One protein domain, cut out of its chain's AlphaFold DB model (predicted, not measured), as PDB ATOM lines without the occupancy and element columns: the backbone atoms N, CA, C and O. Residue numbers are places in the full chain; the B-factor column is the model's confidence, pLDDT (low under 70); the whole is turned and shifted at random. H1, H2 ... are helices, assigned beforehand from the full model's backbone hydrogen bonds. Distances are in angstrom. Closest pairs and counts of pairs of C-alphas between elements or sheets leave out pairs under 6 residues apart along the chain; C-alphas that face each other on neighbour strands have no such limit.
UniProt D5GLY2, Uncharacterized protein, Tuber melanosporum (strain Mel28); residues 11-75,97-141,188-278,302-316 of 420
ATOM      1  N   PRO A  11     -10.096 -38.222 -42.130       88.88
ATOM      2  CA  PRO A  11     -10.009 -37.172 -41.108       88.88
ATOM      3  C   PRO A  11     -10.917 -37.444 -39.889       88.88
ATOM      4  O   PRO A  11     -10.507 -37.287 -38.734       88.88
ATOM      5  N   ALA A  12     -12.112 -37.990 -40.134       91.81
ATOM      6  CA  ALA A  12     -13.040 -38.445 -39.100       91.81
ATOM      7  C   ALA A  12     -12.454 -39.540 -38.180       91.81
ATOM      8  O   ALA A  12     -12.715 -39.542 -36.975       91.81
ATOM      9  N   ARG A  13     -11.612 -40.447 -38.697       91.69
ATOM     10  CA  ARG A  13     -10.936 -41.481 -37.894       91.69
ATOM     11  C   ARG A  13      -9.930 -40.868 -36.924       91.69
ATOM     12  O   ARG A  13      -9.886 -41.255 -35.758       91.69
ATOM     13  N   VAL A  14      -9.161 -39.878 -37.376       91.44
ATOM     14  CA  VAL A  14      -8.199 -39.161 -36.523       91.44
ATOM     15  C   VAL A  14      -8.926 -38.452 -35.377       91.44
ATOM     16  O   VAL A  14      -8.494 -38.520 -34.222       91.44
ATOM     17  N   ALA A  15     -10.055 -37.804 -35.675       93.31
ATOM     18  CA  ALA A  15     -10.884 -37.160 -34.662       93.31
ATOM     19  C   ALA A  15     -11.504 -38.165 -33.677       93.31
ATOM     20  O   ALA A  15     -11.501 -37.899 -32.475       93.31
ATOM     21  N   PHE A  16     -11.967 -39.325 -34.159       94.44
ATOM     22  CA  PHE A  16     -12.443 -40.433 -33.321       94.44
ATOM     23  C   PHE A  16     -11.370 -40.862 -32.305       94.44
ATOM     24  O   PHE A  16     -11.633 -40.894 -31.101       94.44
ATOM     25  N   ASP A  17     -10.144 -41.132 -32.765       94.00
ATOM     26  CA  ASP A  17      -9.063 -41.643 -31.910       94.00
ATOM     27  C   ASP A  17      -8.593 -40.596 -30.885       94.00
ATOM     28  O   ASP A  17      -8.322 -40.909 -29.720       94.00
ATOM     29  N   LYS A  18      -8.533 -39.319 -31.279       94.44
ATOM     30  CA  LYS A  18      -8.245 -38.215 -30.347       94.44
ATOM     31  C   LYS A  18      -9.344 -38.037 -29.314       94.44
ATOM     32  O   LYS A  18      -9.045 -37.813 -28.142       94.44
ATOM     33  N   PHE A  19     -10.599 -38.161 -29.729       96.50
ATOM     34  CA  PHE A  19     -11.731 -38.032 -28.827       96.50
ATOM     35  C   PHE A  19     -11.795 -39.179 -27.819       96.50
ATOM     36  O   PHE A  19     -12.050 -38.941 -26.641       96.50
ATOM     37  N   GLN A  20     -11.431 -40.399 -28.224       96.19
ATOM     38  CA  GLN A  20     -11.248 -41.512 -27.295       96.19
ATOM     39  C   GLN A  20     -10.212 -41.178 -26.210       96.19
ATOM     40  O   GLN A  20     -10.483 -41.355 -25.021       96.19
ATOM     41  N   LYS A  21      -9.046 -40.636 -26.590       96.25
ATOM     42  CA  LYS A  21      -8.015 -40.198 -25.629       96.25
ATOM     43  C   LYS A  21      -8.516 -39.070 -24.723       96.25
ATOM     44  O   LYS A  21      -8.224 -39.072 -23.527       96.25
ATOM     45  N   PHE A  22      -9.279 -38.127 -25.272       97.44
ATOM     46  CA  PHE A  22      -9.915 -37.062 -24.502       97.44
ATOM     47  C   PHE A  22     -10.869 -37.622 -23.439       97.44
ATOM     48  O   PHE A  22     -10.762 -37.224 -22.282       97.44
ATOM     49  N   LEU A  23     -11.745 -38.571 -23.791       97.56
ATOM     50  CA  LEU A  23     -12.680 -39.190 -22.846       97.56
ATOM     51  C   LEU A  23     -11.946 -39.911 -21.714       97.56
ATOM     52  O   LEU A  23     -12.288 -39.723 -20.547       97.56
ATOM     53  N   VAL A  24     -10.901 -40.680 -22.043       96.56
ATOM     54  CA  VAL A  24     -10.053 -41.341 -21.038       96.56
ATOM     55  C   VAL A  24      -9.452 -40.309 -20.088       96.56
ATOM     56  O   VAL A  24      -9.574 -40.458 -18.876       96.56
ATOM     57  N   LYS A  25      -8.873 -39.222 -20.613       97.12
ATOM     58  CA  LYS A  25      -8.296 -38.148 -19.791       97.12
ATOM     59  C   LYS A  25      -9.349 -37.446 -18.927       97.12
ATOM     60  O   LYS A  25      -9.077 -37.148 -17.767       97.12
ATOM     61  N   HIS A  26     -10.535 -37.180 -19.475       96.81
ATOM     62  CA  HIS A  26     -11.636 -36.539 -18.760       96.81
ATOM     63  C   HIS A  26     -12.076 -37.378 -17.556       96.81
ATOM     64  O   HIS A  26     -12.100 -36.886 -16.429       96.81
ATOM     65  N   TYR A  27     -12.365 -38.662 -17.777       95.94
ATOM     66  CA  TYR A  27     -12.823 -39.533 -16.702       95.94
ATOM     67  C   TYR A  27     -11.702 -39.943 -15.745       95.94
ATOM     68  O   TYR A  27     -11.964 -40.100 -14.556       95.94
ATOM     69  N   GLN A  28     -10.449 -40.010 -16.204       95.44
ATOM     70  CA  GLN A  28      -9.294 -40.155 -15.318       95.44
ATOM     71  C   GLN A  28      -9.176 -38.962 -14.365       95.44
ATOM     72  O   GLN A  28      -8.987 -39.158 -13.170       95.44
ATOM     73  N   ALA A  29      -9.327 -37.730 -14.858       95.12
ATOM     74  CA  ALA A  29      -9.290 -36.542 -14.005       95.12
ATOM     75  C   ALA A  29     -10.449 -36.514 -12.995       95.12
ATOM     76  O   ALA A  29     -10.274 -36.052 -11.872       95.12
ATOM     77  N   ARG A  30     -11.624 -37.027 -13.382       92.12
ATOM     78  CA  ARG A  30     -12.821 -37.044 -12.532       92.12
ATOM     79  C   ARG A  30     -12.800 -38.141 -11.464       92.12
ATOM     80  O   ARG A  30     -13.245 -37.894 -10.349       92.12
ATOM     81  N   PHE A  31     -12.310 -39.334 -11.796       90.50
ATOM     82  CA  PHE A  31     -12.317 -40.505 -10.906       90.50
ATOM     83  C   PHE A  31     -10.935 -40.849 -10.326       90.50
ATOM     84  O   PHE A  31     -10.783 -41.866  -9.654       90.50
ATOM     85  N   GLY A  32      -9.909 -40.039 -10.598       91.25
ATOM     86  CA  GLY A  32      -8.513 -40.275 -10.208       91.25
ATOM     87  C   GLY A  32      -7.777 -41.251 -11.136       91.25
ATOM     88  O   GLY A  32      -6.651 -40.981 -11.556       91.25
ATOM     89  N   SER A  33      -8.421 -42.356 -11.519       90.50
ATOM     90  CA  SER A  33      -7.940 -43.301 -12.531       90.50
ATOM     91  C   SER A  33      -9.049 -43.661 -13.520       90.50
ATOM     92  O   SER A  33     -10.233 -43.629 -13.187       90.50
ATOM     93  N   TRP A  34      -8.670 -44.029 -14.746       90.88
ATOM     94  CA  TRP A  34      -9.593 -44.630 -15.705       90.88
ATOM     95  C   TRP A  34      -8.994 -45.918 -16.275       90.88
ATOM     96  O   TRP A  34      -7.936 -45.848 -16.902       90.88
ATOM     97  N   PRO A  35      -9.647 -47.077 -16.094       89.50
ATOM     98  CA  PRO A  35     -10.845 -47.306 -15.276       89.50
ATOM     99  C   PRO A  35     -10.685 -46.915 -13.787       89.50
ATOM    100  O   PRO A  35      -9.557 -46.913 -13.281       89.50
ATOM    101  N   PRO A  36     -11.775 -46.584 -13.064       87.19
ATOM    102  CA  PRO A  36     -11.724 -46.430 -11.613       87.19
ATOM    103  C   PRO A  36     -11.292 -47.749 -10.968       87.19
ATOM    104  O   PRO A  36     -11.821 -48.805 -11.320       87.19
ATOM    105  N   GLN A  37     -10.336 -47.694 -10.041       84.38
ATOM    106  CA  GLN A  37      -9.901 -48.883  -9.308       84.38
ATOM    107  C   GLN A  37     -10.996 -49.301  -8.324       84.38
ATOM    108  O   GLN A  37     -11.334 -48.554  -7.406       84.38
ATOM    109  N   THR A  38     -11.543 -50.498  -8.503       81.69
ATOM    110  CA  THR A  38     -12.445 -51.133  -7.538       81.69
ATOM    111  C   THR A  38     -11.807 -52.431  -7.037       81.69
ATOM    112  O   THR A  38     -11.064 -53.055  -7.797       81.69
ATOM    113  N   PRO A  39     -12.063 -52.859  -5.782       79.44
ATOM    114  CA  PRO A  39     -11.469 -54.078  -5.217       79.44
ATOM    115  C   PRO A  39     -11.673 -55.319  -6.094       79.44
ATOM    116  O   PRO A  39     -10.767 -56.134  -6.239       79.44
ATOM    117  N   ASP A  40     -12.834 -55.407  -6.747       78.94
ATOM    118  CA  ASP A  40     -13.212 -56.546  -7.585       78.94
ATOM    119  C   ASP A  40     -12.875 -56.337  -9.074       78.94
ATOM    120  O   ASP A  40     -13.223 -57.168  -9.914       78.94
ATOM    121  N   GLY A  41     -12.278 -55.193  -9.431       75.75
ATOM    122  CA  GLY A  41     -12.003 -54.793 -10.816       75.75
ATOM    123  C   GLY A  41     -13.255 -54.542 -11.671       75.75
ATOM    124  O   GLY A  41     -13.157 -54.411 -12.890       75.75
ATOM    125  N   ARG A  42     -14.447 -54.501 -11.060       79.19
ATOM    126  CA  ARG A  42     -15.740 -54.341 -11.741       79.19
ATOM    127  C   ARG A  42     -16.261 -52.915 -11.628       79.19
ATOM    128  O   ARG A  42     -16.140 -52.271 -10.587       79.19
ATOM    129  N   PHE A  43     -16.900 -52.442 -12.690       85.94
ATOM    130  CA  PHE A  43     -17.660 -51.194 -12.663       85.94
ATOM    131  C   PHE A  43     -18.981 -51.392 -11.928       85.94
ATOM    132  O   PHE A  43     -19.702 -52.358 -12.182       85.94
ATOM    133  N   THR A  44     -19.309 -50.449 -11.050       88.12
ATOM    134  CA  THR A  44     -20.593 -50.426 -10.348       88.12
ATOM    135  C   THR A  44     -21.704 -49.945 -11.277       88.12
ATOM    136  O   THR A  44     -21.460 -49.177 -12.215       88.12
ATOM    137  N   ARG A  45     -22.954 -50.332 -10.993       89.06
ATOM    138  CA  ARG A  45     -24.125 -49.794 -11.705       89.06
ATOM    139  C   ARG A  45     -24.140 -48.263 -11.692       89.06
ATOM    140  O   ARG A  45     -24.409 -47.639 -12.715       89.06
ATOM    141  N   MET A  46     -23.800 -47.661 -10.553       88.56
ATOM    142  CA  MET A  46     -23.792 -46.206 -10.378       88.56
ATOM    143  C   MET A  46     -22.857 -45.494 -11.358       88.56
ATOM    144  O   MET A  46     -23.216 -44.439 -11.882       88.56
ATOM    145  N   LEU A  47     -21.698 -46.085 -11.665       91.06
ATOM    146  CA  LEU A  47     -20.792 -45.542 -12.672       91.06
ATOM    147  C   LEU A  47     -21.450 -45.533 -14.058       91.06
ATOM    148  O   LEU A  47     -21.433 -44.509 -14.732       91.06
ATOM    149  N   TYR A  48     -22.082 -46.635 -14.466       92.25
ATOM    150  CA  TYR A  48     -22.771 -46.714 -15.759       92.25
ATOM    151  C   TYR A  48     -23.966 -45.768 -15.861       92.25
ATOM    152  O   TYR A  48     -24.167 -45.163 -16.911       92.25
ATOM    153  N   VAL A  49     -24.733 -45.595 -14.782       91.88
ATOM    154  CA  VAL A  49     -25.820 -44.605 -14.722       91.88
ATOM    155  C   VAL A  49     -25.262 -43.187 -14.873       91.88
ATOM    156  O   VAL A  49     -25.830 -42.388 -15.615       91.88
ATOM    157  N   GLN A  50     -24.130 -42.875 -14.236       92.44
ATOM    158  CA  GLN A  50     -23.487 -41.571 -14.390       92.44
ATOM    159  C   GLN A  50     -22.987 -41.342 -15.821       92.44
ATOM    160  O   GLN A  50     -23.272 -40.294 -16.396       92.44
ATOM    161  N   LEU A  51     -22.303 -42.323 -16.418       95.50
ATOM    162  CA  LEU A  51     -21.875 -42.252 -17.818       95.50
ATOM    163  C   LEU A  51     -23.079 -42.074 -18.750       95.50
ATOM    164  O   LEU A  51     -23.036 -41.256 -19.660       95.50
ATOM    165  N   SER A  52     -24.169 -42.803 -18.502       95.06
ATOM    166  CA  SER A  52     -25.406 -42.709 -19.283       95.06
ATOM    167  C   SER A  52     -25.989 -41.297 -19.244       95.06
ATOM    168  O   SER A  52     -26.322 -40.750 -20.291       95.06
ATOM    169  N   ARG A  53     -26.006 -40.649 -18.070       94.50
ATOM    170  CA  ARG A  53     -26.416 -39.240 -17.926       94.50
ATOM    171  C   ARG A  53     -25.496 -38.280 -18.677       94.50
ATOM    172  O   ARG A  53     -25.985 -37.370 -19.340       94.50
ATOM    173  N   ASP A  54     -24.183 -38.483 -18.592       96.06
ATOM    174  CA  ASP A  54     -23.210 -37.619 -19.264       96.06
ATOM    175  C   ASP A  54     -23.329 -37.711 -20.791       96.06
ATOM    176  O   ASP A  54     -23.356 -36.694 -21.485       96.06
ATOM    177  N   PHE A  55     -23.469 -38.925 -21.326       97.50
ATOM    178  CA  PHE A  55     -23.646 -39.138 -22.761       97.50
ATOM    179  C   PHE A  55     -25.052 -38.778 -23.257       97.50
ATOM    180  O   PHE A  55     -25.172 -38.344 -24.398       97.50
ATOM    181  N   ALA A  56     -26.092 -38.879 -22.424       95.50
ATOM    182  CA  ALA A  56     -27.424 -38.355 -22.732       95.50
ATOM    183  C   ALA A  56     -27.400 -36.829 -22.915       95.50
ATOM    184  O   ALA A  56     -27.891 -36.323 -23.920       95.50
ATOM    185  N   ALA A  57     -26.737 -36.106 -22.006       94.56
ATOM    186  CA  ALA A  57     -26.556 -34.662 -22.141       94.56
ATOM    187  C   ALA A  57     -25.727 -34.305 -23.387       94.56
ATOM    188  O   ALA A  57     -26.044 -33.356 -24.105       94.56
ATOM    189  N   LEU A  58     -24.678 -35.083 -23.678       95.62
ATOM    190  CA  LEU A  58     -23.866 -34.886 -24.879       95.62
ATOM    191  C   LEU A  58     -24.644 -35.189 -26.170       95.62
ATOM    192  O   LEU A  58     -24.441 -34.511 -27.175       95.62
ATOM    193  N   TYR A  59     -25.547 -36.171 -26.146       96.56
ATOM    194  CA  TYR A  59     -26.469 -36.455 -27.240       96.56
ATOM    195  C   TYR A  59     -27.408 -35.274 -27.485       96.56
ATOM    196  O   TYR A  59     -27.454 -34.772 -28.603       96.56
ATOM    197  N   ASP A  60     -28.080 -34.770 -26.446       94.69
ATOM    198  CA  ASP A  60     -28.997 -33.631 -26.569       94.69
ATOM    199  C   ASP A  60     -28.293 -32.379 -27.101       94.69
ATOM    200  O   ASP A  60     -28.850 -31.658 -27.933       94.69
ATOM    201  N   TYR A  61     -27.047 -32.155 -26.673       95.12
ATOM    202  CA  TYR A  61     -26.210 -31.049 -27.130       95.12
ATOM    203  C   TYR A  61     -25.866 -31.126 -28.628       95.12
ATOM    204  O   TYR A  61     -25.746 -30.088 -29.279       95.12
ATOM    205  N   LEU A  62     -25.711 -32.331 -29.184       96.75
ATOM    206  CA  LEU A  62     -25.162 -32.532 -30.528       96.75
ATOM    207  C   LEU A  62     -26.161 -33.037 -31.565       96.75
ATOM    208  O   LEU A  62     -25.876 -32.887 -32.742       96.75
ATOM    209  N   VAL A  63     -27.269 -33.671 -31.189       96.62
ATOM    210  CA  VAL A  63     -28.152 -34.374 -32.135       96.62
ATOM    211  C   VAL A  63     -28.825 -33.425 -33.137       96.62
ATOM    212  O   VAL A  63     -29.380 -32.396 -32.746       96.62
ATOM    213  N   ASP A  64     -28.834 -33.802 -34.421       96.00
ATOM    214  CA  ASP A  64     -29.725 -33.196 -35.416       96.00
ATOM    215  C   ASP A  64     -31.098 -33.877 -35.323       96.00
ATOM    216  O   ASP A  64     -31.295 -35.026 -35.729       96.00
ATOM    217  N   ARG A  65     -32.063 -33.149 -34.757       94.19
ATOM    218  CA  ARG A  65     -33.426 -33.637 -34.496       94.19
ATOM    219  C   ARG A  65     -34.244 -33.837 -35.776       94.19
ATOM    220  O   ARG A  65     -35.285 -34.489 -35.732       94.19
ATOM    221  N   GLU A  66     -33.795 -33.297 -36.907       93.31
ATOM    222  CA  GLU A  66     -34.469 -33.429 -38.201       93.31
ATOM    223  C   GLU A  66     -33.987 -34.645 -38.998       93.31
ATOM    224  O   GLU A  66     -34.625 -35.031 -39.978       93.31
ATOM    225  N   VAL A  67     -32.872 -35.257 -38.593       95.12
ATOM    226  CA  VAL A  67     -32.303 -36.420 -39.276       95.12
ATOM    227  C   VAL A  67     -32.834 -37.709 -38.654       95.12
ATOM    228  O   VAL A  67     -32.827 -37.879 -37.434       95.12
ATOM    229  N   CYS A  68     -33.282 -38.642 -39.493       94.12
ATOM    230  CA  CYS A  68     -33.821 -39.932 -39.070       94.12
ATOM    231  C   CYS A  68     -33.495 -41.044 -40.078       94.12
ATOM    232  O   CYS A  68     -32.916 -40.814 -41.140       94.12
ATOM    233  N   TRP A  69     -33.891 -42.276 -39.764       92.69
ATOM    234  CA  TRP A  69     -33.850 -43.382 -40.720       92.69
ATOM    235  C   TRP A  69     -34.990 -43.285 -41.743       92.69
ATOM    236  O   TRP A  69     -36.112 -42.914 -41.404       92.69
ATOM    237  N   SER A  70     -34.714 -43.655 -42.991       88.50
ATOM    238  CA  SER A  70     -35.719 -43.816 -44.047       88.50
ATOM    239  C   SER A  70     -36.547 -45.088 -43.841       88.50
ATOM    240  O   SER A  70     -36.046 -46.108 -43.365       88.50
ATOM    241  N   GLY A  71     -37.830 -45.013 -44.201       74.94
ATOM    242  CA  GLY A  71     -38.818 -46.077 -44.006       74.94
ATOM    243  C   GLY A  71     -40.073 -45.575 -43.282       74.94
ATOM    244  O   GLY A  71     -40.152 -44.387 -42.952       74.94
ATOM    245  N   PRO A  72     -41.074 -46.445 -43.044       57.00
ATOM    246  CA  PRO A  72     -42.250 -46.078 -42.265       57.00
ATOM    247  C   PRO A  72     -41.802 -45.573 -40.891       57.00
ATOM    248  O   PRO A  72     -41.050 -46.232 -40.172       57.00
ATOM    249  N   SER A  73     -42.206 -44.340 -40.591       46.09
ATOM    250  CA  SER A  73     -41.711 -43.563 -39.465       46.09
ATOM    251  C   SER A  73     -41.890 -44.300 -38.134       46.09
ATOM    252  O   SER A  73     -42.983 -44.757 -37.799       46.09
ATOM    253  N   LEU A  74     -40.833 -44.292 -37.317       48.34
ATOM    254  CA  LEU A  74     -40.867 -44.612 -35.882       48.34
ATOM    255  C   LEU A  74     -41.864 -43.733 -35.094       48.34
ATOM    256  O   LEU A  74     -42.122 -44.012 -33.927       48.34
ATOM    257  N   ALA A  75     -42.461 -42.702 -35.713       43.31
ATOM    258  CA  ALA A  75     -43.550 -41.910 -35.142       43.31
ATOM    259  C   ALA A  75     -44.813 -42.727 -34.794       43.31
ATOM    260  O   ALA A  75     -45.675 -42.196 -34.106       43.31
ATOM    261  N   ARG A  97     -32.227 -49.361 -45.548       85.12
ATOM    262  CA  ARG A  97     -32.354 -48.291 -44.546       85.12
ATOM    263  C   ARG A  97     -31.232 -47.266 -44.748       85.12
ATOM    264  O   ARG A  97     -30.065 -47.589 -44.605       85.12
ATOM    265  N   LYS A  98     -31.588 -46.033 -45.092       90.94
ATOM    266  CA  LYS A  98     -30.669 -44.887 -45.245       90.94
ATOM    267  C   LYS A  98     -30.935 -43.816 -44.200       90.94
ATOM    268  O   LYS A  98     -32.084 -43.667 -43.787       90.94
ATOM    269  N   ILE A  99     -29.922 -43.042 -43.828       94.19
ATOM    270  CA  ILE A  99     -30.101 -41.836 -43.013       94.19
ATOM    271  C   ILE A  99     -30.561 -40.693 -43.927       94.19
ATOM    272  O   ILE A  99     -29.966 -40.449 -44.974       94.19
ATOM    273  N   VAL A 100     -31.645 -40.014 -43.554       94.31
ATOM    274  CA  VAL A 100     -32.273 -38.958 -44.357       94.31
ATOM    275  C   VAL A 100     -32.647 -37.754 -43.503       94.31
ATOM    276  O   VAL A 100     -32.965 -37.886 -42.323       94.31
ATOM    277  N   LYS A 101     -32.679 -36.584 -44.143       94.56
ATOM    278  CA  LYS A 101     -33.220 -35.344 -43.591       94.56
ATOM    279  C   LYS A 101     -34.443 -34.937 -44.423       94.56
ATOM    280  O   LYS A 101     -34.259 -34.400 -45.515       94.56
ATOM    281  N   PRO A 102     -35.687 -35.220 -43.982       89.81
ATOM    282  CA  PRO A 102     -36.882 -35.063 -44.818       89.81
ATOM    283  C   PRO A 102     -37.074 -33.655 -45.400       89.81
ATOM    284  O   PRO A 102     -37.528 -33.520 -46.532       89.81
ATOM    285  N   GLY A 103     -36.680 -32.613 -44.661       88.88
ATOM    286  CA  GLY A 103     -36.741 -31.219 -45.114       88.88
ATOM    287  C   GLY A 103     -35.603 -30.789 -46.046       88.88
ATOM    288  O   GLY A 103     -35.537 -29.625 -46.428       88.88
ATOM    289  N   SER A 104     -34.661 -31.671 -46.397       92.44
ATOM    290  CA  SER A 104     -33.457 -31.303 -47.154       92.44
ATOM    291  C   SER A 104     -33.082 -32.381 -48.187       92.44
ATOM    292  O   SER A 104     -32.236 -33.231 -47.920       92.44
ATOM    293  N   PRO A 105     -33.650 -32.337 -49.410       87.19
ATOM    294  CA  PRO A 105     -33.477 -33.385 -50.429       87.19
ATOM    295  C   PRO A 105     -32.035 -33.611 -50.902       87.19
ATOM    296  O   PRO A 105     -31.687 -34.704 -51.351       87.19
ATOM    297  N   HIS A 106     -31.191 -32.582 -50.827       87.94
ATOM    298  CA  HIS A 106     -29.782 -32.633 -51.236       87.94
ATOM    299  C   HIS A 106     -28.838 -32.999 -50.088       87.94
ATOM    300  O   HIS A 106     -27.656 -33.221 -50.322       87.94
ATOM    301  N   TRP A 107     -29.349 -33.082 -48.861       93.19
ATOM    302  CA  TRP A 107     -28.552 -33.452 -47.703       93.19
ATOM    303  C   TRP A 107     -28.167 -34.934 -47.768       93.19
ATOM    304  O   TRP A 107     -28.961 -35.776 -48.207       93.19
ATOM    305  N   ARG A 108     -26.944 -35.257 -47.352       90.94
ATOM    306  CA  ARG A 108     -26.406 -36.618 -47.319       90.94
ATOM    307  C   ARG A 108     -25.714 -36.846 -45.979       90.94
ATOM    308  O   ARG A 108     -25.094 -35.933 -45.447       90.94
ATOM    309  N   ALA A 109     -25.862 -38.057 -45.450       92.12
ATOM    310  CA  ALA A 109     -25.128 -38.514 -44.271       92.12
ATOM    311  C   ALA A 109     -23.744 -39.078 -44.628       92.12
ATOM    312  O   ALA A 109     -22.851 -39.105 -43.782       92.12
ATOM    313  N   ASP A 110     -23.625 -39.576 -45.860       92.31
ATOM    314  CA  ASP A 110     -22.477 -40.300 -46.381       92.31
ATOM    315  C   ASP A 110     -21.774 -39.469 -47.448       92.31
ATOM    316  O   ASP A 110     -22.427 -38.940 -48.354       92.31
ATOM    317  N   ASP A 111     -20.446 -39.447 -47.359       89.25
ATOM    318  CA  ASP A 111     -19.553 -38.722 -48.258       89.25
ATOM    319  C   ASP A 111     -18.447 -39.679 -48.751       89.25
ATOM    320  O   ASP A 111     -18.294 -40.789 -48.226       89.25
ATOM    321  N   ASP A 112     -17.630 -39.250 -49.719       85.50
ATOM    322  CA  ASP A 112     -16.539 -40.072 -50.277       85.50
ATOM    323  C   ASP A 112     -15.540 -40.545 -49.201       85.50
ATOM    324  O   ASP A 112     -15.020 -41.660 -49.270       85.50
ATOM    325  N   ASP A 113     -15.327 -39.733 -48.162       85.88
ATOM    326  CA  ASP A 113     -14.397 -40.022 -47.065       85.88
ATOM    327  C   ASP A 113     -15.018 -40.828 -45.910       85.88
ATOM    328  O   ASP A 113     -14.294 -41.378 -45.070       85.88
ATOM    329  N   LEU A 114     -16.354 -40.875 -45.807       90.31
ATOM    330  CA  LEU A 114     -17.038 -41.498 -44.675       90.31
ATOM    331  C   LEU A 114     -18.429 -42.027 -45.043       90.31
ATOM    332  O   LEU A 114     -19.392 -41.270 -45.134       90.31
ATOM    333  N   GLN A 115     -18.541 -43.354 -45.117       91.94
ATOM    334  CA  GLN A 115     -19.812 -44.079 -45.205       91.94
ATOM    335  C   GLN A 115     -20.396 -44.277 -43.795       91.94
ATOM    336  O   GLN A 115     -20.258 -45.337 -43.178       91.94
ATOM    337  N   MET A 116     -20.970 -43.218 -43.224       92.31
ATOM    338  CA  MET A 116     -21.453 -43.204 -41.842       92.31
ATOM    339  C   MET A 116     -22.639 -44.154 -41.626       92.31
ATOM    340  O   MET A 116     -22.673 -44.860 -40.616       92.31
ATOM    341  N   THR A 117     -23.573 -44.209 -42.577       94.12
ATOM    342  CA  THR A 117     -24.754 -45.083 -42.563       94.12
ATOM    343  C   THR A 117     -24.348 -46.544 -42.370       94.12
ATOM    344  O   THR A 117     -24.828 -47.194 -41.440       94.12
ATOM    345  N   ASP A 118     -23.403 -47.040 -43.171       91.94
ATOM    346  CA  ASP A 118     -22.955 -48.436 -43.125       91.94
ATOM    347  C   ASP A 118     -22.210 -48.771 -41.828       91.94
ATOM    348  O   ASP A 118     -22.363 -49.863 -41.275       91.94
ATOM    349  N   ILE A 119     -21.420 -47.828 -41.298       93.56
ATOM    350  CA  ILE A 119     -20.714 -48.012 -40.023       93.56
ATOM    351  C   ILE A 119     -21.716 -48.164 -38.872       93.56
ATOM    352  O   ILE A 119     -21.527 -49.033 -38.015       93.56
ATOM    353  N   LEU A 120     -22.760 -47.328 -38.845       94.81
ATOM    354  CA  LEU A 120     -23.793 -47.366 -37.811       94.81
ATOM    355  C   LEU A 120     -24.648 -48.631 -37.911       94.81
ATOM    356  O   LEU A 120     -24.754 -49.363 -36.925       94.81
ATOM    357  N   LEU A 121     -25.183 -48.929 -39.100       92.94
ATOM    358  CA  LEU A 121     -25.970 -50.143 -39.338       92.94
ATOM    359  C   LEU A 121     -25.156 -51.394 -39.016       92.94
ATOM    360  O   LEU A 121     -25.584 -52.227 -38.225       92.94
ATOM    361  N   GLY A 122     -23.930 -51.481 -39.534       92.12
ATOM    362  CA  GLY A 122     -23.055 -52.616 -39.278       92.12
ATOM    363  C   GLY A 122     -22.691 -52.772 -37.801       92.12
ATOM    364  O   GLY A 122     -22.465 -53.891 -37.346       92.12
ATOM    365  N   PHE A 123     -22.605 -51.686 -37.025       94.19
ATOM    366  CA  PHE A 123     -22.421 -51.784 -35.576       94.19
ATOM    367  C   PHE A 123     -23.659 -52.355 -34.889       94.19
ATOM    368  O   PHE A 123     -23.533 -53.330 -34.150       94.19
ATOM    369  N   ASP A 124     -24.828 -51.791 -35.161       93.44
ATOM    370  CA  ASP A 124     -26.073 -52.221 -34.531       93.44
ATOM    371  C   ASP A 124     -26.426 -53.668 -34.886       93.44
ATOM    372  O   ASP A 124     -26.724 -54.458 -33.991       93.44
ATOM    373  N   ASP A 125     -26.293 -54.048 -36.157       91.81
ATOM    374  CA  ASP A 125     -26.595 -55.395 -36.647       91.81
ATOM    375  C   ASP A 125     -25.698 -56.447 -35.985       91.81
ATOM    376  O   ASP A 125     -26.186 -57.470 -35.498       91.81
ATOM    377  N   ARG A 126     -24.386 -56.177 -35.873       93.12
ATOM    378  CA  ARG A 126     -23.436 -57.084 -35.197       93.12
ATOM    379  C   ARG A 126     -23.774 -57.311 -33.728       93.12
ATOM    380  O   ARG A 126     -23.449 -58.366 -33.189       93.12
ATOM    381  N   HIS A 127     -24.381 -56.325 -33.077       90.00
ATOM    382  CA  HIS A 127     -24.748 -56.401 -31.667       90.00
ATOM    383  C   HIS A 127     -26.238 -56.711 -31.435       90.00
ATOM    384  O   HIS A 127     -26.654 -56.871 -30.285       90.00
ATOM    385  N   ASN A 128     -27.033 -56.852 -32.503       89.38
ATOM    386  CA  ASN A 128     -28.491 -56.986 -32.455       89.38
ATOM    387  C   ASN A 128     -29.165 -55.842 -31.665       89.38
ATOM    388  O   ASN A 128     -30.096 -56.052 -30.873       89.38
ATOM    389  N   TYR A 129     -28.655 -54.625 -31.852       90.88
ATOM    390  CA  TYR A 129     -29.208 -53.412 -31.264       90.88
ATOM    391  C   TYR A 129     -30.254 -52.799 -32.199       90.88
ATOM    392  O   TYR A 129     -30.091 -52.834 -33.417       90.88
ATOM    393  N   PRO A 130     -31.346 -52.231 -31.665       91.25
ATOM    394  CA  PRO A 130     -32.203 -51.372 -32.462       91.25
ATOM    395  C   PRO A 130     -31.456 -50.064 -32.760       91.25
ATOM    396  O   PRO A 130     -30.674 -49.585 -31.941       91.25
ATOM    397  N   HIS A 131     -31.718 -49.459 -33.913       92.12
ATOM    398  CA  HIS A 131     -31.029 -48.235 -34.326       92.12
ATOM    399  C   HIS A 131     -31.574 -46.995 -33.610       92.12
ATOM    400  O   HIS A 131     -32.796 -46.814 -33.546       92.12
ATOM    401  N   ILE A 132     -30.683 -46.118 -33.128       95.00
ATOM    402  CA  ILE A 132     -31.068 -44.855 -32.475       95.00
ATOM    403  C   ILE A 132     -31.954 -44.030 -33.431       95.00
ATOM    404  O   ILE A 132     -31.546 -43.833 -34.578       95.00
ATOM    405  N   PRO A 133     -33.133 -43.521 -33.009       93.50
ATOM    406  CA  PRO A 133     -34.091 -42.877 -33.916       93.50
ATOM    407  C   PRO A 133     -33.545 -41.667 -34.680       93.50
ATOM    408  O   PRO A 133     -33.842 -41.521 -35.867       93.50
ATOM    409  N   HIS A 134     -32.733 -40.840 -34.012       96.12
ATOM    410  CA  HIS A 134     -32.021 -39.707 -34.607       96.12
ATOM    411  C   HIS A 134     -30.514 -39.997 -34.597       96.12
ATOM    412  O   HIS A 134     -29.855 -39.792 -33.569       96.12
ATOM    413  N   PRO A 135     -29.974 -40.557 -35.697       96.88
ATOM    414  CA  PRO A 135     -28.654 -41.181 -35.717       96.88
ATOM    415  C   PRO A 135     -27.515 -40.224 -36.095       96.88
ATOM    416  O   PRO A 135     -26.384 -40.682 -36.246       96.88
ATOM    417  N   PHE A 136     -27.782 -38.929 -36.284       97.56
ATOM    418  CA  PHE A 136     -26.834 -37.982 -36.881       97.56
ATOM    419  C   PHE A 136     -26.651 -36.723 -36.011       97.56
ATOM    420  O   PHE A 136     -27.625 -36.267 -35.405       97.56
ATOM    421  N   PRO A 137     -25.433 -36.153 -35.926       97.50
ATOM    422  CA  PRO A 137     -25.182 -34.921 -35.190       97.50
ATOM    423  C   PRO A 137     -25.424 -33.681 -36.057       97.50
ATOM    424  O   PRO A 137     -25.230 -33.700 -37.268       97.50
ATOM    425  N   LEU A 138     -25.697 -32.549 -35.427       96.62
ATOM    426  CA  LEU A 138     -25.448 -31.242 -36.011       96.62
ATOM    427  C   LEU A 138     -23.954 -31.127 -36.339       96.62
ATOM    428  O   LEU A 138     -23.089 -31.311 -35.470       96.62
ATOM    429  N   VAL A 139     -23.662 -30.838 -37.605       95.06
ATOM    430  CA  VAL A 139     -22.308 -30.692 -38.142       95.06
ATOM    431  C   VAL A 139     -22.096 -29.266 -38.651       95.06
ATOM    432  O   VAL A 139     -22.977 -28.739 -39.331       95.06
ATOM    433  N   PRO A 140     -20.939 -28.642 -38.361       93.44
ATOM    434  CA  PRO A 140     -20.558 -27.386 -38.996       93.44
ATOM    435  C   PRO A 140     -20.506 -27.527 -40.514       93.44
ATOM    436  O   PRO A 140     -20.105 -28.587 -40.988       93.44
ATOM    437  N   PRO A 141     -20.842 -26.485 -41.290       89.75
ATOM    438  CA  PRO A 141     -20.597 -26.499 -42.725       89.75
ATOM    439  C   PRO A 141     -19.113 -26.764 -43.006       89.75
ATOM    440  O   PRO A 141     -18.240 -26.271 -42.288       89.75
ATOM    441  N   THR A 188      -9.792 -17.709 -39.653       82.31
ATOM    442  CA  THR A 188     -10.292 -19.077 -39.858       82.31
ATOM    443  C   THR A 188     -10.626 -19.777 -38.543       82.31
ATOM    444  O   THR A 188     -11.659 -20.431 -38.453       82.31
ATOM    445  N   GLU A 189      -9.816 -19.590 -37.499       83.06
ATOM    446  CA  GLU A 189     -10.084 -20.121 -36.157       83.06
ATOM    447  C   GLU A 189     -11.370 -19.529 -35.564       83.06
ATOM    448  O   GLU A 189     -12.205 -20.257 -35.027       83.06
ATOM    449  N   LYS A 190     -11.578 -18.213 -35.709       85.38
ATOM    450  CA  LYS A 190     -12.814 -17.553 -35.261       85.38
ATOM    451  C   LYS A 190     -14.038 -18.042 -36.031       85.38
ATOM    452  O   LYS A 190     -15.061 -18.313 -35.409       85.38
ATOM    453  N   ALA A 191     -13.936 -18.183 -37.353       87.19
ATOM    454  CA  ALA A 191     -15.023 -18.708 -38.178       87.19
ATOM    455  C   ALA A 191     -15.386 -20.153 -37.792       87.19
ATOM    456  O   ALA A 191     -16.567 -20.460 -37.646       87.19
ATOM    457  N   ALA A 192     -14.386 -21.007 -37.542       86.94
ATOM    458  CA  ALA A 192     -14.596 -22.365 -37.042       86.94
ATOM    459  C   ALA A 192     -15.284 -22.377 -35.670       86.94
ATOM    460  O   ALA A 192     -16.199 -23.156 -35.428       86.94
ATOM    461  N   ALA A 193     -14.857 -21.507 -34.752       87.00
ATOM    462  CA  ALA A 193     -15.446 -21.434 -33.420       87.00
ATOM    463  C   ALA A 193     -16.921 -20.994 -33.454       87.00
ATOM    464  O   ALA A 193     -17.724 -21.518 -32.678       87.00
ATOM    465  N   LEU A 194     -17.275 -20.064 -34.350       89.19
ATOM    466  CA  LEU A 194     -18.658 -19.629 -34.565       89.19
ATOM    467  C   LEU A 194     -19.506 -20.751 -35.171       89.19
ATOM    468  O   LEU A 194     -20.537 -21.099 -34.596       89.19
ATOM    469  N   SER A 195     -19.039 -21.389 -36.246       90.44
ATOM    470  CA  SER A 195     -19.779 -22.478 -36.895       90.44
ATOM    471  C   SER A 195     -19.998 -23.673 -35.961       90.44
ATOM    472  O   SER A 195     -21.067 -24.283 -35.959       90.44
ATOM    473  N   LEU A 196     -19.026 -23.971 -35.093       90.81
ATOM    474  CA  LEU A 196     -19.159 -24.964 -34.029       90.81
ATOM    475  C   LEU A 196     -20.233 -24.603 -33.004       90.81
ATOM    476  O   LEU A 196     -20.917 -25.503 -32.525       90.81
ATOM    477  N   SER A 197     -20.367 -23.320 -32.652       88.94
ATOM    478  CA  SER A 197     -21.407 -22.863 -31.724       88.94
ATOM    479  C   SER A 197     -22.801 -22.856 -32.348       88.94
ATOM    480  O   SER A 197     -23.766 -23.158 -31.663       88.94
ATOM    481  N   GLU A 198     -22.908 -22.583 -33.647       90.88
ATOM    482  CA  GLU A 198     -24.183 -22.647 -34.374       90.88
ATOM    483  C   GLU A 198     -24.633 -24.094 -34.622       90.88
ATOM    484  O   GLU A 198     -25.819 -24.372 -34.754       90.88
ATOM    485  N   SER A 199     -23.688 -25.036 -34.636       93.81
ATOM    486  CA  SER A 199     -23.942 -26.458 -34.895       93.81
ATOM    487  C   SER A 199     -24.127 -27.269 -33.616       93.81
ATOM    488  O   SER A 199     -23.660 -28.408 -33.531       93.81
ATOM    489  N   THR A 200     -24.740 -26.687 -32.583       93.94
ATOM    490  CA  THR A 200     -25.095 -27.375 -31.334       93.94
ATOM    491  C   THR A 200     -26.412 -26.847 -30.774       93.94
ATOM    492  O   THR A 200     -26.788 -25.695 -30.982       93.94
ATOM    493  N   ASN A 201     -27.127 -27.680 -30.020       92.00
ATOM    494  CA  ASN A 201     -28.375 -27.296 -29.361       92.00
ATOM    495  C   ASN A 201     -28.067 -26.549 -28.051       92.00
ATOM    496  O   ASN A 201     -28.316 -27.073 -26.965       92.00
ATOM    497  N   ILE A 202     -27.494 -25.341 -28.132       82.06
ATOM    498  CA  ILE A 202     -27.062 -24.554 -26.954       82.06
ATOM    499  C   ILE A 202     -28.200 -24.356 -25.943       82.06
ATOM    500  O   ILE A 202     -27.968 -24.394 -24.737       82.06
ATOM    501  N   GLU A 203     -29.442 -24.222 -26.401       72.12
ATOM    502  CA  GLU A 203     -30.622 -24.112 -25.532       72.12
ATOM    503  C   GLU A 203     -30.778 -25.308 -24.581       72.12
ATOM    504  O   GLU A 203     -31.248 -25.153 -23.454       72.12
ATOM    505  N   SER A 204     -30.306 -26.492 -24.984       67.19
ATOM    506  CA  SER A 204     -30.290 -27.680 -24.131       67.19
ATOM    507  C   SER A 204     -29.384 -27.516 -22.907       67.19
ATOM    508  O   SER A 204     -29.649 -28.133 -21.878       67.19
ATOM    509  N   LEU A 205     -28.336 -26.690 -22.993       62.97
ATOM    510  CA  LEU A 205     -27.477 -26.356 -21.852       62.97
ATOM    511  C   LEU A 205     -28.139 -25.359 -20.901       62.97
ATOM    512  O   LEU A 205     -27.864 -25.385 -19.706       62.97
ATOM    513  N   LEU A 206     -28.996 -24.484 -21.427       63.94
ATOM    514  CA  LEU A 206     -29.673 -23.439 -20.658       63.94
ATOM    515  C   LEU A 206     -30.933 -23.960 -19.959       63.94
ATOM    516  O   LEU A 206     -31.266 -23.503 -18.869       63.94
ATOM    517  N   SER A 207     -31.628 -24.919 -20.575       59.78
ATOM    518  CA  SER A 207     -32.849 -25.517 -20.026       59.78
ATOM    519  C   SER A 207     -32.581 -26.596 -18.973       59.78
ATOM    520  O   SER A 207     -33.493 -26.944 -18.221       59.78
ATOM    521  N   ALA A 208     -31.377 -27.167 -18.925       60.84
ATOM    522  CA  ALA A 208     -31.031 -28.169 -17.930       60.84
ATOM    523  C   ALA A 208     -30.722 -27.482 -16.594       60.84
ATOM    524  O   ALA A 208     -29.760 -26.729 -16.478       60.84
ATOM    525  N   SER A 209     -31.478 -27.801 -15.542       56.34
ATOM    526  CA  SER A 209     -31.252 -27.298 -14.174       56.34
ATOM    527  C   SER A 209     -29.906 -27.732 -13.563       56.34
ATOM    528  O   SER A 209     -29.627 -27.464 -12.398       56.34
ATOM    529  N   THR A 210     -29.079 -28.470 -14.304       61.12
ATOM    530  CA  THR A 210     -27.796 -29.023 -13.875       61.12
ATOM    531  C   THR A 210     -26.829 -28.989 -15.051       61.12
ATOM    532  O   THR A 210     -27.078 -29.614 -16.082       61.12
ATOM    533  N   SER A 211     -25.716 -28.271 -14.892       79.25
ATOM    534  CA  SER A 211     -24.615 -28.287 -15.855       79.25
ATOM    535  C   SER A 211     -23.975 -29.676 -15.910       79.25
ATOM    536  O   SER A 211     -23.843 -30.364 -14.895       79.25
ATOM    537  N   ASN A 212     -23.575 -30.114 -17.106       90.62
ATOM    538  CA  ASN A 212     -22.896 -31.391 -17.287       90.62
ATOM    539  C   ASN A 212     -21.411 -31.177 -17.604       90.62
ATOM    540  O   ASN A 212     -21.054 -30.629 -18.649       90.62
ATOM    541  N   SER A 213     -20.535 -31.677 -16.728       93.19
ATOM    542  CA  SER A 213     -19.086 -31.479 -16.848       93.19
ATOM    543  C   SER A 213     -18.485 -32.074 -18.122       93.19
ATOM    544  O   SER A 213     -17.470 -31.565 -18.605       93.19
ATOM    545  N   LEU A 214     -19.065 -33.158 -18.660       95.50
ATOM    546  CA  LEU A 214     -18.596 -33.754 -19.910       95.50
ATOM    547  C   LEU A 214     -18.895 -32.823 -21.084       95.50
ATOM    548  O   LEU A 214     -18.018 -32.625 -21.923       95.50
ATOM    549  N   VAL A 215     -20.092 -32.232 -21.133       94.44
ATOM    550  CA  VAL A 215     -20.483 -31.333 -22.227       94.44
ATOM    551  C   VAL A 215     -19.643 -30.057 -22.211       94.44
ATOM    552  O   VAL A 215     -19.115 -29.662 -23.250       94.44
ATOM    553  N   ASP A 216     -19.400 -29.477 -21.033       92.75
ATOM    554  CA  ASP A 216     -18.513 -28.315 -20.890       92.75
ATOM    555  C   ASP A 216     -17.078 -28.627 -21.340       92.75
ATOM    556  O   ASP A 216     -16.434 -27.837 -22.040       92.75
ATOM    557  N   ALA A 217     -16.556 -29.791 -20.939       95.31
ATOM    558  CA  ALA A 217     -15.229 -30.239 -21.340       95.31
ATOM    559  C   ALA A 217     -15.160 -30.527 -22.848       95.31
ATOM    560  O   ALA A 217     -14.163 -30.178 -23.481       95.31
ATOM    561  N   PHE A 218     -16.210 -31.116 -23.428       95.38
ATOM    562  CA  PHE A 218     -16.330 -31.374 -24.861       95.38
ATOM    563  C   PHE A 218     -16.327 -30.067 -25.658       95.38
ATOM    564  O   PHE A 218     -15.520 -29.910 -26.573       95.38
ATOM    565  N   ALA A 219     -17.166 -29.102 -25.274       92.81
ATOM    566  CA  ALA A 219     -17.272 -27.815 -25.955       92.81
ATOM    567  C   ALA A 219     -15.941 -27.043 -25.931       92.81
ATOM    568  O   ALA A 219     -15.564 -26.417 -26.921       92.81
ATOM    569  N   LYS A 220     -15.194 -27.116 -24.820       92.00
ATOM    570  CA  LYS A 220     -13.835 -26.556 -24.720       92.00
ATOM    571  C   LYS A 220     -12.833 -27.319 -25.587       92.00
ATOM    572  O   LYS A 220     -12.039 -26.697 -26.286       92.00
ATOM    573  N   HIS A 221     -12.871 -28.651 -25.550       92.31
ATOM    574  CA  HIS A 221     -11.975 -29.504 -26.328       92.31
ATOM    575  C   HIS A 221     -12.116 -29.252 -27.827       92.31
ATOM    576  O   HIS A 221     -11.116 -29.085 -28.520       92.31
ATOM    577  N   GLU A 222     -13.345 -29.161 -28.320       91.25
ATOM    578  CA  GLU A 222     -13.609 -28.971 -29.738       91.25
ATOM    579  C   GLU A 222     -13.130 -27.609 -30.251       91.25
ATOM    580  O   GLU A 222     -12.526 -27.544 -31.316       91.25
ATOM    581  N   LYS A 223     -13.292 -26.548 -29.450       88.56
ATOM    582  CA  LYS A 223     -12.768 -25.206 -29.754       88.56
ATOM    583  C   LYS A 223     -11.242 -25.107 -29.673       88.56
ATOM    584  O   LYS A 223     -10.669 -24.178 -30.225       88.56
ATOM    585  N   SER A 224     -10.586 -26.021 -28.954       86.56
ATOM    586  CA  SER A 224      -9.124 -26.021 -28.790       86.56
ATOM    587  C   SER A 224      -8.367 -26.715 -29.927       86.56
ATOM    588  O   SER A 224      -7.142 -26.629 -29.983       86.56
ATOM    589  N   ILE A 225      -9.072 -27.438 -30.802       86.12
ATOM    590  CA  ILE A 225      -8.464 -28.155 -31.924       86.12
ATOM    591  C   ILE A 225      -8.380 -27.222 -33.124       86.12
ATOM    592  O   ILE A 225      -9.375 -26.621 -33.522       86.12
ATOM    593  N   GLN A 226      -7.192 -27.144 -33.719       79.12
ATOM    594  CA  GLN A 226      -6.964 -26.264 -34.854       79.12
ATOM    595  C   GLN A 226      -7.662 -26.789 -36.118       79.12
ATOM    596  O   GLN A 226      -7.427 -27.942 -36.494       79.12
ATOM    597  N   PRO A 227      -8.461 -25.957 -36.821       78.81
ATOM    598  CA  PRO A 227      -9.184 -26.368 -38.033       78.81
ATOM    599  C   PRO A 227      -8.269 -26.839 -39.170       78.81
ATOM    600  O   PRO A 227      -8.687 -27.591 -40.039       78.81
ATOM    601  N   THR A 228      -7.003 -26.413 -39.159       76.81
ATOM    602  CA  THR A 228      -5.991 -26.813 -40.146       76.81
ATOM    603  C   THR A 228      -5.581 -28.279 -40.032       76.81
ATOM    604  O   THR A 228      -4.973 -28.806 -40.958       76.81
ATOM    605  N   GLU A 229      -5.836 -28.925 -38.891       81.50
ATOM    606  CA  GLU A 229      -5.473 -30.326 -38.677       81.50
ATOM    607  C   GLU A 229      -6.563 -31.281 -39.177       81.50
ATOM    608  O   GLU A 229      -6.262 -32.272 -39.840       81.50
ATOM    609  N   VAL A 230      -7.824 -30.990 -38.848       86.00
ATOM    610  CA  VAL A 230      -9.010 -31.740 -39.279       86.00
ATOM    611  C   VAL A 230     -10.154 -30.742 -39.435       86.00
ATOM    612  O   VAL A 230     -10.418 -29.978 -38.503       86.00
ATOM    613  N   ASP A 231     -10.850 -30.785 -40.574       90.19
ATOM    614  CA  ASP A 231     -12.030 -29.948 -40.805       90.19
ATOM    615  C   ASP A 231     -13.085 -30.193 -39.705       90.19
ATOM    616  O   ASP A 231     -13.389 -31.355 -39.398       90.19
ATOM    617  N   PRO A 232     -13.655 -29.147 -39.075       92.19
ATOM    618  CA  PRO A 232     -14.623 -29.317 -37.993       92.19
ATOM    619  C   PRO A 232     -15.839 -30.180 -38.356       92.19
ATOM    620  O   PRO A 232     -16.341 -30.894 -37.484       92.19
ATOM    621  N   HIS A 233     -16.276 -30.168 -39.621       93.06
ATOM    622  CA  HIS A 233     -17.345 -31.034 -40.128       93.06
ATOM    623  C   HIS A 233     -16.989 -32.520 -39.972       93.06
ATOM    624  O   HIS A 233     -17.699 -33.279 -39.304       93.06
ATOM    625  N   ASP A 234     -15.844 -32.942 -40.515       92.94
ATOM    626  CA  ASP A 234     -15.402 -34.338 -40.446       92.94
ATOM    627  C   ASP A 234     -15.007 -34.747 -39.033       92.94
ATOM    628  O   ASP A 234     -15.287 -35.871 -38.596       92.94
ATOM    629  N   ALA A 235     -14.418 -33.818 -38.278       94.00
ATOM    630  CA  ALA A 235     -14.104 -34.042 -36.882       94.00
ATOM    631  C   ALA A 235     -15.369 -34.365 -36.074       94.00
ATOM    632  O   ALA A 235     -15.365 -35.308 -35.279       94.00
ATOM    633  N   ARG A 236     -16.464 -33.626 -36.301       95.56
ATOM    634  CA  ARG A 236     -17.744 -33.837 -35.615       95.56
ATOM    635  C   ARG A 236     -18.344 -35.206 -35.943       95.56
ATOM    636  O   ARG A 236     -18.710 -35.922 -35.010       95.56
ATOM    637  N   LYS A 237     -18.361 -35.612 -37.219       95.44
ATOM    638  CA  LYS A 237     -18.815 -36.955 -37.639       95.44
ATOM    639  C   LYS A 237     -17.996 -38.067 -36.967       95.44
ATOM    640  O   LYS A 237     -18.552 -39.010 -36.406       95.44
ATOM    641  N   GLY A 238     -16.669 -37.917 -36.933       95.06
ATOM    642  CA  GLY A 238     -15.761 -38.859 -36.275       95.06
ATOM    643  C   GLY A 238     -16.025 -39.035 -34.777       95.06
ATOM    644  O   GLY A 238     -16.109 -40.161 -34.282       95.06
ATOM    645  N   ARG A 239     -16.204 -37.927 -34.046       96.31
ATOM    646  CA  ARG A 239     -16.545 -37.957 -32.611       96.31
ATOM    647  C   ARG A 239     -17.911 -38.585 -32.370       96.31
ATOM    648  O   ARG A 239     -18.055 -39.393 -31.454       96.31
ATOM    649  N   TRP A 240     -18.891 -38.236 -33.201       97.81
ATOM    650  CA  TRP A 240     -20.250 -38.748 -33.088       97.81
ATOM    651  C   TRP A 240     -20.327 -40.260 -33.214       97.81
ATOM    652  O   TRP A 240     -21.046 -40.885 -32.443       97.81
ATOM    653  N   LEU A 241     -19.539 -40.865 -34.107       97.06
ATOM    654  CA  LEU A 241     -19.455 -42.319 -34.188       97.06
ATOM    655  C   LEU A 241     -19.099 -42.918 -32.820       97.06
ATOM    656  O   LEU A 241     -19.833 -43.762 -32.323       97.06
ATOM    657  N   LEU A 242     -18.056 -42.431 -32.139       97.56
ATOM    658  CA  LEU A 242     -17.725 -42.936 -30.800       97.56
ATOM    659  C   LEU A 242     -18.868 -42.724 -29.795       97.56
ATOM    660  O   LEU A 242     -19.182 -43.636 -29.031       97.56
ATOM    661  N   ILE A 243     -19.500 -41.548 -29.816       98.19
ATOM    662  CA  ILE A 243     -20.643 -41.210 -28.953       98.19
ATOM    663  C   ILE A 243     -21.790 -42.202 -29.168       98.19
ATOM    664  O   ILE A 243     -22.285 -42.773 -28.201       98.19
ATOM    665  N   TYR A 244     -22.162 -42.464 -30.420       98.12
ATOM    666  CA  TYR A 244     -23.218 -43.400 -30.793       98.12
ATOM    667  C   TYR A 244     -22.937 -44.808 -30.258       98.12
ATOM    668  O   TYR A 244     -23.792 -45.412 -29.612       98.12
ATOM    669  N   GLY A 245     -21.721 -45.326 -30.460       97.50
ATOM    670  CA  GLY A 245     -21.346 -46.650 -29.955       97.50
ATOM    671  C   GLY A 245     -21.389 -46.743 -28.430       97.50
ATOM    672  O   GLY A 245     -21.819 -47.763 -27.883       97.50
ATOM    673  N   ILE A 246     -20.978 -45.678 -27.736       97.75
ATOM    674  CA  ILE A 246     -21.062 -45.595 -26.274       97.75
ATOM    675  C   ILE A 246     -22.526 -45.556 -25.827       97.75
ATOM    676  O   ILE A 246     -22.887 -46.324 -24.943       97.75
ATOM    677  N   LEU A 247     -23.377 -44.738 -26.452       97.81
ATOM    678  CA  LEU A 247     -24.809 -44.648 -26.138       97.81
ATOM    679  C   LEU A 247     -25.509 -46.003 -26.269       97.81
ATOM    680  O   LEU A 247     -26.166 -46.441 -25.325       97.81
ATOM    681  N   GLN A 248     -25.308 -46.696 -27.394       95.94
ATOM    682  CA  GLN A 248     -25.858 -48.035 -27.610       95.94
ATOM    683  C   GLN A 248     -25.363 -49.027 -26.552       95.94
ATOM    684  O   GLN A 248     -26.142 -49.751 -25.938       95.94
ATOM    685  N   THR A 249     -24.059 -49.021 -26.258       95.56
ATOM    686  CA  THR A 249     -23.493 -49.918 -25.242       95.56
ATOM    687  C   THR A 249     -24.062 -49.617 -23.853       95.56
ATOM    688  O   THR A 249     -24.487 -50.532 -23.149       95.56
ATOM    689  N   LEU A 250     -24.136 -48.343 -23.459       95.62
ATOM    690  CA  LEU A 250     -24.674 -47.925 -22.164       95.62
ATOM    691  C   LEU A 250     -26.160 -48.257 -22.025       95.62
ATOM    692  O   LEU A 250     -26.587 -48.618 -20.928       95.62
ATOM    693  N   ALA A 251     -26.943 -48.196 -23.101       93.31
ATOM    694  CA  ALA A 251     -28.355 -48.560 -23.072       93.31
ATOM    695  C   ALA A 251     -28.588 -50.018 -22.635       93.31
ATOM    696  O   ALA A 251     -29.605 -50.311 -22.009       93.31
ATOM    697  N   THR A 252     -27.636 -50.923 -22.890       90.75
ATOM    698  CA  THR A 252     -27.743 -52.331 -22.466       90.75
ATOM    699  C   THR A 252     -27.527 -52.553 -20.969       90.75
ATOM    700  O   THR A 252     -28.071 -53.513 -20.427       90.75
ATOM    701  N   VAL A 253     -26.763 -51.680 -20.303       90.25
ATOM    702  CA  VAL A 253     -26.307 -51.876 -18.911       90.25
ATOM    703  C   VAL A 253     -26.853 -50.852 -17.918       90.25
ATOM    704  O   VAL A 253     -26.882 -51.117 -16.721       90.25
ATOM    705  N   SER A 254     -27.276 -49.675 -18.384       91.50
ATOM    706  CA  SER A 254     -27.708 -48.562 -17.521       91.50
ATOM    707  C   SER A 254     -29.224 -48.398 -17.417       91.50
ATOM    708  O   SER A 254     -29.692 -47.614 -16.596       91.50
ATOM    709  N   VAL A 255     -29.996 -49.118 -18.234       89.62
ATOM    710  CA  VAL A 255     -31.459 -49.059 -18.211       89.62
ATOM    711  C   VAL A 255     -31.994 -50.211 -17.370       89.62
ATOM    712  O   VAL A 255     -31.863 -51.381 -17.728       89.62
ATOM    713  N   ASP A 256     -32.612 -49.860 -16.250       88.19
ATOM    714  CA  ASP A 256     -33.186 -50.810 -15.298       88.19
ATOM    715  C   ASP A 256     -34.379 -51.557 -15.899       88.19
ATOM    716  O   ASP A 256     -35.143 -50.962 -16.653       88.19
ATOM    717  N   ALA A 257     -34.605 -52.820 -15.540       83.88
ATOM    718  CA  ALA A 257     -35.769 -53.602 -15.952       83.88
ATOM    719  C   ALA A 257     -37.093 -52.927 -15.525       83.88
ATOM    720  O   ALA A 257     -37.137 -52.196 -14.531       83.88
ATOM    721  N   PRO A 258     -38.180 -53.101 -16.295       78.44
ATOM    722  CA  PRO A 258     -39.468 -52.512 -15.946       78.44
ATOM    723  C   PRO A 258     -40.057 -53.173 -14.689       78.44
ATOM    724  O   PRO A 258     -39.770 -54.328 -14.388       78.44
ATOM    725  N   GLY A 259     -40.899 -52.441 -13.951       76.00
ATOM    726  CA  GLY A 259     -41.633 -52.981 -12.797       76.00
ATOM    727  C   GLY A 259     -40.826 -53.128 -11.500       76.00
ATOM    728  O   GLY A 259     -41.353 -53.631 -10.507       76.00
ATOM    729  N   LEU A 260     -39.570 -52.674 -11.470       82.44
ATOM    730  CA  LEU A 260     -38.760 -52.669 -10.253       82.44
ATOM    731  C   LEU A 260     -39.278 -51.635  -9.249       82.44
ATOM    732  O   LEU A 260     -39.489 -50.472  -9.585       82.44
ATOM    733  N   ARG A 261     -39.455 -52.066  -7.996       82.75
ATOM    734  CA  ARG A 261     -39.899 -51.203  -6.888       82.75
ATOM    735  C   ARG A 261     -38.749 -50.459  -6.209       82.75
ATOM    736  O   ARG A 261     -38.962 -49.381  -5.671       82.75
ATOM    737  N   TRP A 262     -37.551 -51.042  -6.228       84.81
ATOM    738  CA  TRP A 262     -36.372 -50.509  -5.550       84.81
ATOM    739  C   TRP A 262     -35.205 -50.428  -6.530       84.81
ATOM    740  O   TRP A 262     -34.644 -51.445  -6.930       84.81
ATOM    741  N   THR A 263     -34.856 -49.207  -6.918       86.88
ATOM    742  CA  THR A 263     -33.755 -48.907  -7.851       86.88
ATOM    743  C   THR A 263     -32.643 -48.082  -7.206       86.88
ATOM    744  O   THR A 263     -31.556 -47.919  -7.775       86.88
ATOM    745  N   ASP A 264     -32.917 -47.545  -6.019       83.12
ATOM    746  CA  ASP A 264     -32.072 -46.572  -5.344       83.12
ATOM    747  C   ASP A 264     -30.960 -47.249  -4.554       83.12
ATOM    748  O   ASP A 264     -31.199 -48.191  -3.802       83.12
ATOM    749  N   LYS A 265     -29.738 -46.721  -4.702       80.44
ATOM    750  CA  LYS A 265     -28.535 -47.168  -3.973       80.44
ATOM    751  C   LYS A 265     -28.241 -48.667  -4.132       80.44
ATOM    752  O   LYS A 265     -27.695 -49.298  -3.234       80.44
ATOM    753  N   VAL A 266     -28.607 -49.223  -5.286       86.38
ATOM    754  CA  VAL A 266     -28.306 -50.604  -5.655       86.38
ATOM    755  C   VAL A 266     -27.046 -50.645  -6.515       86.38
ATOM    756  O   VAL A 266     -27.010 -50.047  -7.596       86.38
ATOM    757  N   ASP A 267     -26.038 -51.378  -6.040       81.69
ATOM    758  CA  ASP A 267     -24.727 -51.483  -6.693       81.69
ATOM    759  C   ASP A 267     -24.685 -52.511  -7.834       81.69
ATOM    760  O   ASP A 267     -23.852 -52.391  -8.740       81.69
ATOM    761  N   TYR A 268     -25.595 -53.494  -7.825       85.88
ATOM    762  CA  TYR A 268     -25.715 -54.510  -8.873       85.88
ATOM    763  C   TYR A 268     -26.582 -54.042 -10.051       85.88
ATOM    764  O   TYR A 268     -27.409 -53.139  -9.932       85.88
ATOM    765  N   PHE A 269     -26.384 -54.658 -11.218       88.19
ATOM    766  CA  PHE A 269     -27.112 -54.316 -12.440       88.19
ATOM    767  C   PHE A 269     -28.578 -54.730 -12.370       88.19
ATOM    768  O   PHE A 269     -28.899 -55.866 -12.027       88.19
ATOM    769  N   LEU A 270     -29.460 -53.822 -12.779       86.50
ATOM    770  CA  LEU A 270     -30.907 -54.034 -12.804       86.50
ATOM    771  C   LEU A 270     -31.443 -54.314 -14.214       86.50
ATOM    772  O   LEU A 270     -32.646 -54.410 -14.407       86.50
ATOM    773  N   CYS A 271     -30.569 -54.457 -15.209       84.12
ATOM    774  CA  CYS A 271     -30.897 -54.607 -16.628       84.12
ATOM    775  C   CYS A 271     -31.029 -56.080 -17.071       84.12
ATOM    776  O   CYS A 271     -30.608 -56.450 -18.170       84.12
ATOM    777  N   ALA A 272     -31.544 -56.954 -16.200       75.75
ATOM    778  CA  ALA A 272     -31.672 -58.378 -16.505       75.75
ATOM    779  C   ALA A 272     -32.675 -58.617 -17.648       75.75
ATOM    780  O   ALA A 272     -33.751 -58.021 -17.679       75.75
ATOM    781  N   LYS A 273     -32.329 -59.518 -18.575       71.75
ATOM    782  CA  LYS A 273     -33.270 -60.007 -19.590       71.75
ATOM    783  C   LYS A 273     -34.226 -60.987 -18.916       71.75
ATOM    784  O   LYS A 273     -33.769 -61.989 -18.373       71.75
ATOM    785  N   LEU A 274     -35.521 -60.688 -18.947       69.25
ATOM    786  CA  LEU A 274     -36.549 -61.519 -18.315       69.25
ATOM    787  C   LEU A 274     -37.198 -62.487 -19.314       69.25
ATOM    788  O   LEU A 274     -37.743 -63.513 -18.903       69.25
ATOM    789  N   ARG A 275     -37.073 -62.235 -20.624       68.00
ATOM    790  CA  ARG A 275     -37.534 -63.141 -21.681       68.00
ATOM    791  C   ARG A 275     -37.018 -64.567 -21.488       68.00
ATOM    792  O   ARG A 275     -35.814 -64.812 -21.448       68.00
ATOM    793  N   GLY A 276     -37.951 -65.516 -21.470       65.62
ATOM    794  CA  GLY A 276     -37.653 -66.943 -21.347       65.62
ATOM    795  C   GLY A 276     -37.389 -67.407 -19.914       65.62
ATOM    796  O   GLY A 276     -37.113 -68.589 -19.713       65.62
ATOM    797  N   THR A 277     -37.497 -66.520 -18.918       65.25
ATOM    798  CA  THR A 277     -37.549 -66.955 -17.520       65.25
ATOM    799  C   THR A 277     -38.892 -67.649 -17.255       65.25
ATOM    800  O   THR A 277     -39.925 -67.182 -17.743       65.25
ATOM    801  N   PRO A 278     -38.914 -68.793 -16.543       63.94
ATOM    802  CA  PRO A 278     -40.164 -69.456 -16.197       63.94
ATOM    803  C   PRO A 278     -41.071 -68.490 -15.425       63.94
ATOM    804  O   PRO A 278     -40.564 -67.769 -14.561       63.94
ATOM    805  N   ARG A 302     -35.927 -55.042 -25.294       65.75
ATOM    806  CA  ARG A 302     -34.612 -54.421 -25.486       65.75
ATOM    807  C   ARG A 302     -34.534 -53.106 -24.704       65.75
ATOM    808  O   ARG A 302     -35.220 -52.132 -25.013       65.75
ATOM    809  N   SER A 303     -33.595 -53.051 -23.760       80.19
ATOM    810  CA  SER A 303     -33.309 -51.906 -22.883       80.19
ATOM    811  C   SER A 303     -33.180 -50.557 -23.617       80.19
ATOM    812  O   SER A 303     -33.544 -49.511 -23.086       80.19
ATOM    813  N   HIS A 304     -32.745 -50.584 -24.877       87.69
ATOM    814  CA  HIS A 304     -32.631 -49.428 -25.764       87.69
ATOM    815  C   HIS A 304     -33.907 -48.587 -25.889       87.69
ATOM    816  O   HIS A 304     -33.813 -47.367 -25.799       87.69
ATOM    817  N   PHE A 305     -35.096 -49.194 -26.002       87.12
ATOM    818  CA  PHE A 305     -36.351 -48.439 -26.177       87.12
ATOM    819  C   PHE A 305     -36.711 -47.551 -24.980       87.12
ATOM    820  O   PHE A 305     -37.532 -46.645 -25.101       87.12
ATOM    821  N   ARG A 306     -36.094 -47.805 -23.823       87.56
ATOM    822  CA  ARG A 306     -36.252 -47.018 -22.594       87.56
ATOM    823  C   ARG A 306     -35.033 -46.153 -22.279       87.56
ATOM    824  O   ARG A 306     -35.055 -45.409 -21.302       87.56
ATOM    825  N   SER A 307     -33.985 -46.240 -23.093       92.19
ATOM    826  CA  SER A 307     -32.834 -45.350 -22.996       92.19
ATOM    827  C   SER A 307     -33.188 -43.941 -23.476       92.19
ATOM    828  O   SER A 307     -34.150 -43.739 -24.221       92.19
ATOM    829  N   HIS A 308     -32.375 -42.967 -23.068       93.88
ATOM    830  CA  HIS A 308     -32.597 -41.548 -23.352       93.88
ATOM    831  C   HIS A 308     -32.853 -41.254 -24.834       93.88
ATOM    832  O   HIS A 308     -33.806 -40.560 -25.169       93.88
ATOM    833  N   CYS A 309     -32.071 -41.856 -25.736       94.50
ATOM    834  CA  CYS A 309     -32.155 -41.590 -27.176       94.50
ATOM    835  C   CYS A 309     -33.511 -41.978 -27.802       94.50
ATOM    836  O   CYS A 309     -33.874 -41.456 -28.854       94.50
ATOM    837  N   TRP A 310     -34.266 -42.885 -27.172       92.38
ATOM    838  CA  TRP A 310     -35.599 -43.299 -27.629       92.38
ATOM    839  C   TRP A 310     -36.736 -42.531 -26.961       92.38
ATOM    840  O   TRP A 310     -37.820 -42.414 -27.535       92.38
ATOM    841  N   THR A 311     -36.518 -42.025 -25.750       91.69
ATOM    842  CA  THR A 311     -37.563 -41.361 -24.969       91.69
ATOM    843  C   THR A 311     -37.564 -39.851 -25.178       91.69
ATOM    844  O   THR A 311     -38.642 -39.256 -25.250       91.69
ATOM    845  N   VAL A 312     -36.389 -39.238 -25.358       91.19
ATOM    846  CA  VAL A 312     -36.240 -37.785 -25.507       91.19
ATOM    847  C   VAL A 312     -36.967 -37.184 -26.723       91.19
ATOM    848  O   VAL A 312     -37.517 -36.097 -26.569       91.19
ATOM    849  N   PRO A 313     -37.134 -37.853 -27.887       90.56
ATOM    850  CA  PRO A 313     -37.860 -37.246 -29.009       90.56
ATOM    851  C   PRO A 313     -39.312 -36.866 -28.686       90.56
ATOM    852  O   PRO A 313     -39.893 -35.990 -29.330       90.56
ATOM    853  N   ARG A 314     -39.908 -37.492 -27.659       87.81
ATOM    854  CA  ARG A 314     -41.258 -37.171 -27.175       87.81
ATOM    855  C   ARG A 314     -41.333 -35.786 -26.529       87.81
ATOM    856  O   ARG A 314     -42.379 -35.150 -26.613       87.81
ATOM    857  N   SER A 315     -40.248 -35.307 -25.915       85.88
ATOM    858  CA  SER A 315     -40.205 -33.974 -25.302       85.88
ATOM    859  C   SER A 315     -39.998 -32.863 -26.335       85.88
ATOM    860  O   SER A 315     -40.462 -31.746 -26.130       85.88
ATOM    861  N   TRP A 316     -39.375 -33.163 -27.481       85.19
ATOM    862  CA  TRP A 316     -39.146 -32.183 -28.551       85.19
ATOM    863  C   TRP A 316     -40.421 -31.785 -29.299       85.19
ATOM    864  O   TRP A 316     -40.488 -30.704 -29.873       85.19
TER     865      TRP A 316
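Overview. This is residues 11 to 75, 97 to 141, 188 to 278 and 302 to 316 of the 420 residues of an uncharacterized protein of Tuber melanosporum (strain Mel28) (UniProt D5GLY2). Look first for H7, the longest helix, which runs through the middle of a loose-ended group of helices; H1, H2 and H3 pack on it from different sides, with H2 running back along it the opposite way. H6 meets the last part of H2, residues 54 to 61, with its residues 213 to 215 alone, H4 lies near the beginning of H7, the short helices H8 to H10 follow one another on another side, and long unnamed stretches make up much of the rest, with residues 37 to 42 sticking out. You will find 216 printed residues with ten named helices, H1 to H10 in order, and no named strand; the class is all helix. The whole is compact, with a radius of gyration of the C-alphas of 18.0 A and spans of 57 by 46 by 33 A.

Arrangement. Begin with H7, residues 232 to 254, a hub that touches four helices. H1, residues 11 to 31, touches it with residues 11 to 20 alone, at a steep tilt of 50 degrees, the same way; the closest C-alphas are those of Ala 12 and Gly 238, 3.9 A apart. H2, residues 45 to 62, the other hub, touches H7 at 33 degrees, opposite ways, a shallow tilt only just short of steep; the closest C-alphas are those of Val 49 and Ser 254, 5.2 A apart. H3, residues 116 to 127, touches H7 at a shallow tilt of 17 degrees, the same way, closest at Leu 120 and Leu 241, C-alphas 7.6 A apart. H8, residues 303 to 306, touches H7 at Ala 251 and His 304, the closest C-alphas, 5.1 A apart. H6, residues 213 to 224, touches H2 at a steep tilt of 46 degrees, closest at Leu 58 and Val 215, C-alphas 5.6 A apart. H5, residues 203 to 207, and H9, residues 308 to 311, each only just touch H2, with 3 pairs of C-alphas within 8 A; the closest C-alphas are those of Tyr 61 and Ser 204, and of Ala 56 and His 308, each 6.1 A apart. H4, residues 188 to 198, is close to but not clearly touching H6, closest at Ala 193 and Lys 223, C-alphas 5.9 A apart. H10, residues 313 to 316, and H9 meet only through their link. Every O i to N i+4 pair is within hydrogen-bond range in H1 to H6, and 16 of 19 in H7; H8, H9 and H10 are too short for such a pair.

Along the chain. Find C-alpha 232 at (-14.623, -29.317, -37.993); from there H7 runs 31.0 A to C-alpha 254 at (-27.708, -48.562, -17.521). H1 is 30.5 A long and H2 25.6 A. H10 ends at C-alpha 316, (-39.146, -32.183, -28.551).

Size, cuts and confidence. The C-alphas farthest apart, of Thr 188 and Pro 278, are 63.2 A apart. Look for three cuts: 16.0 A between C-alphas 75 and 97, 13.0 A between 141 and 188, and 18.5 A between 278 and 302. The link from H1 to H2 is long. Confidence is under 70 at residues 72 to 75, 204 to 210, 274 to 278 and 302.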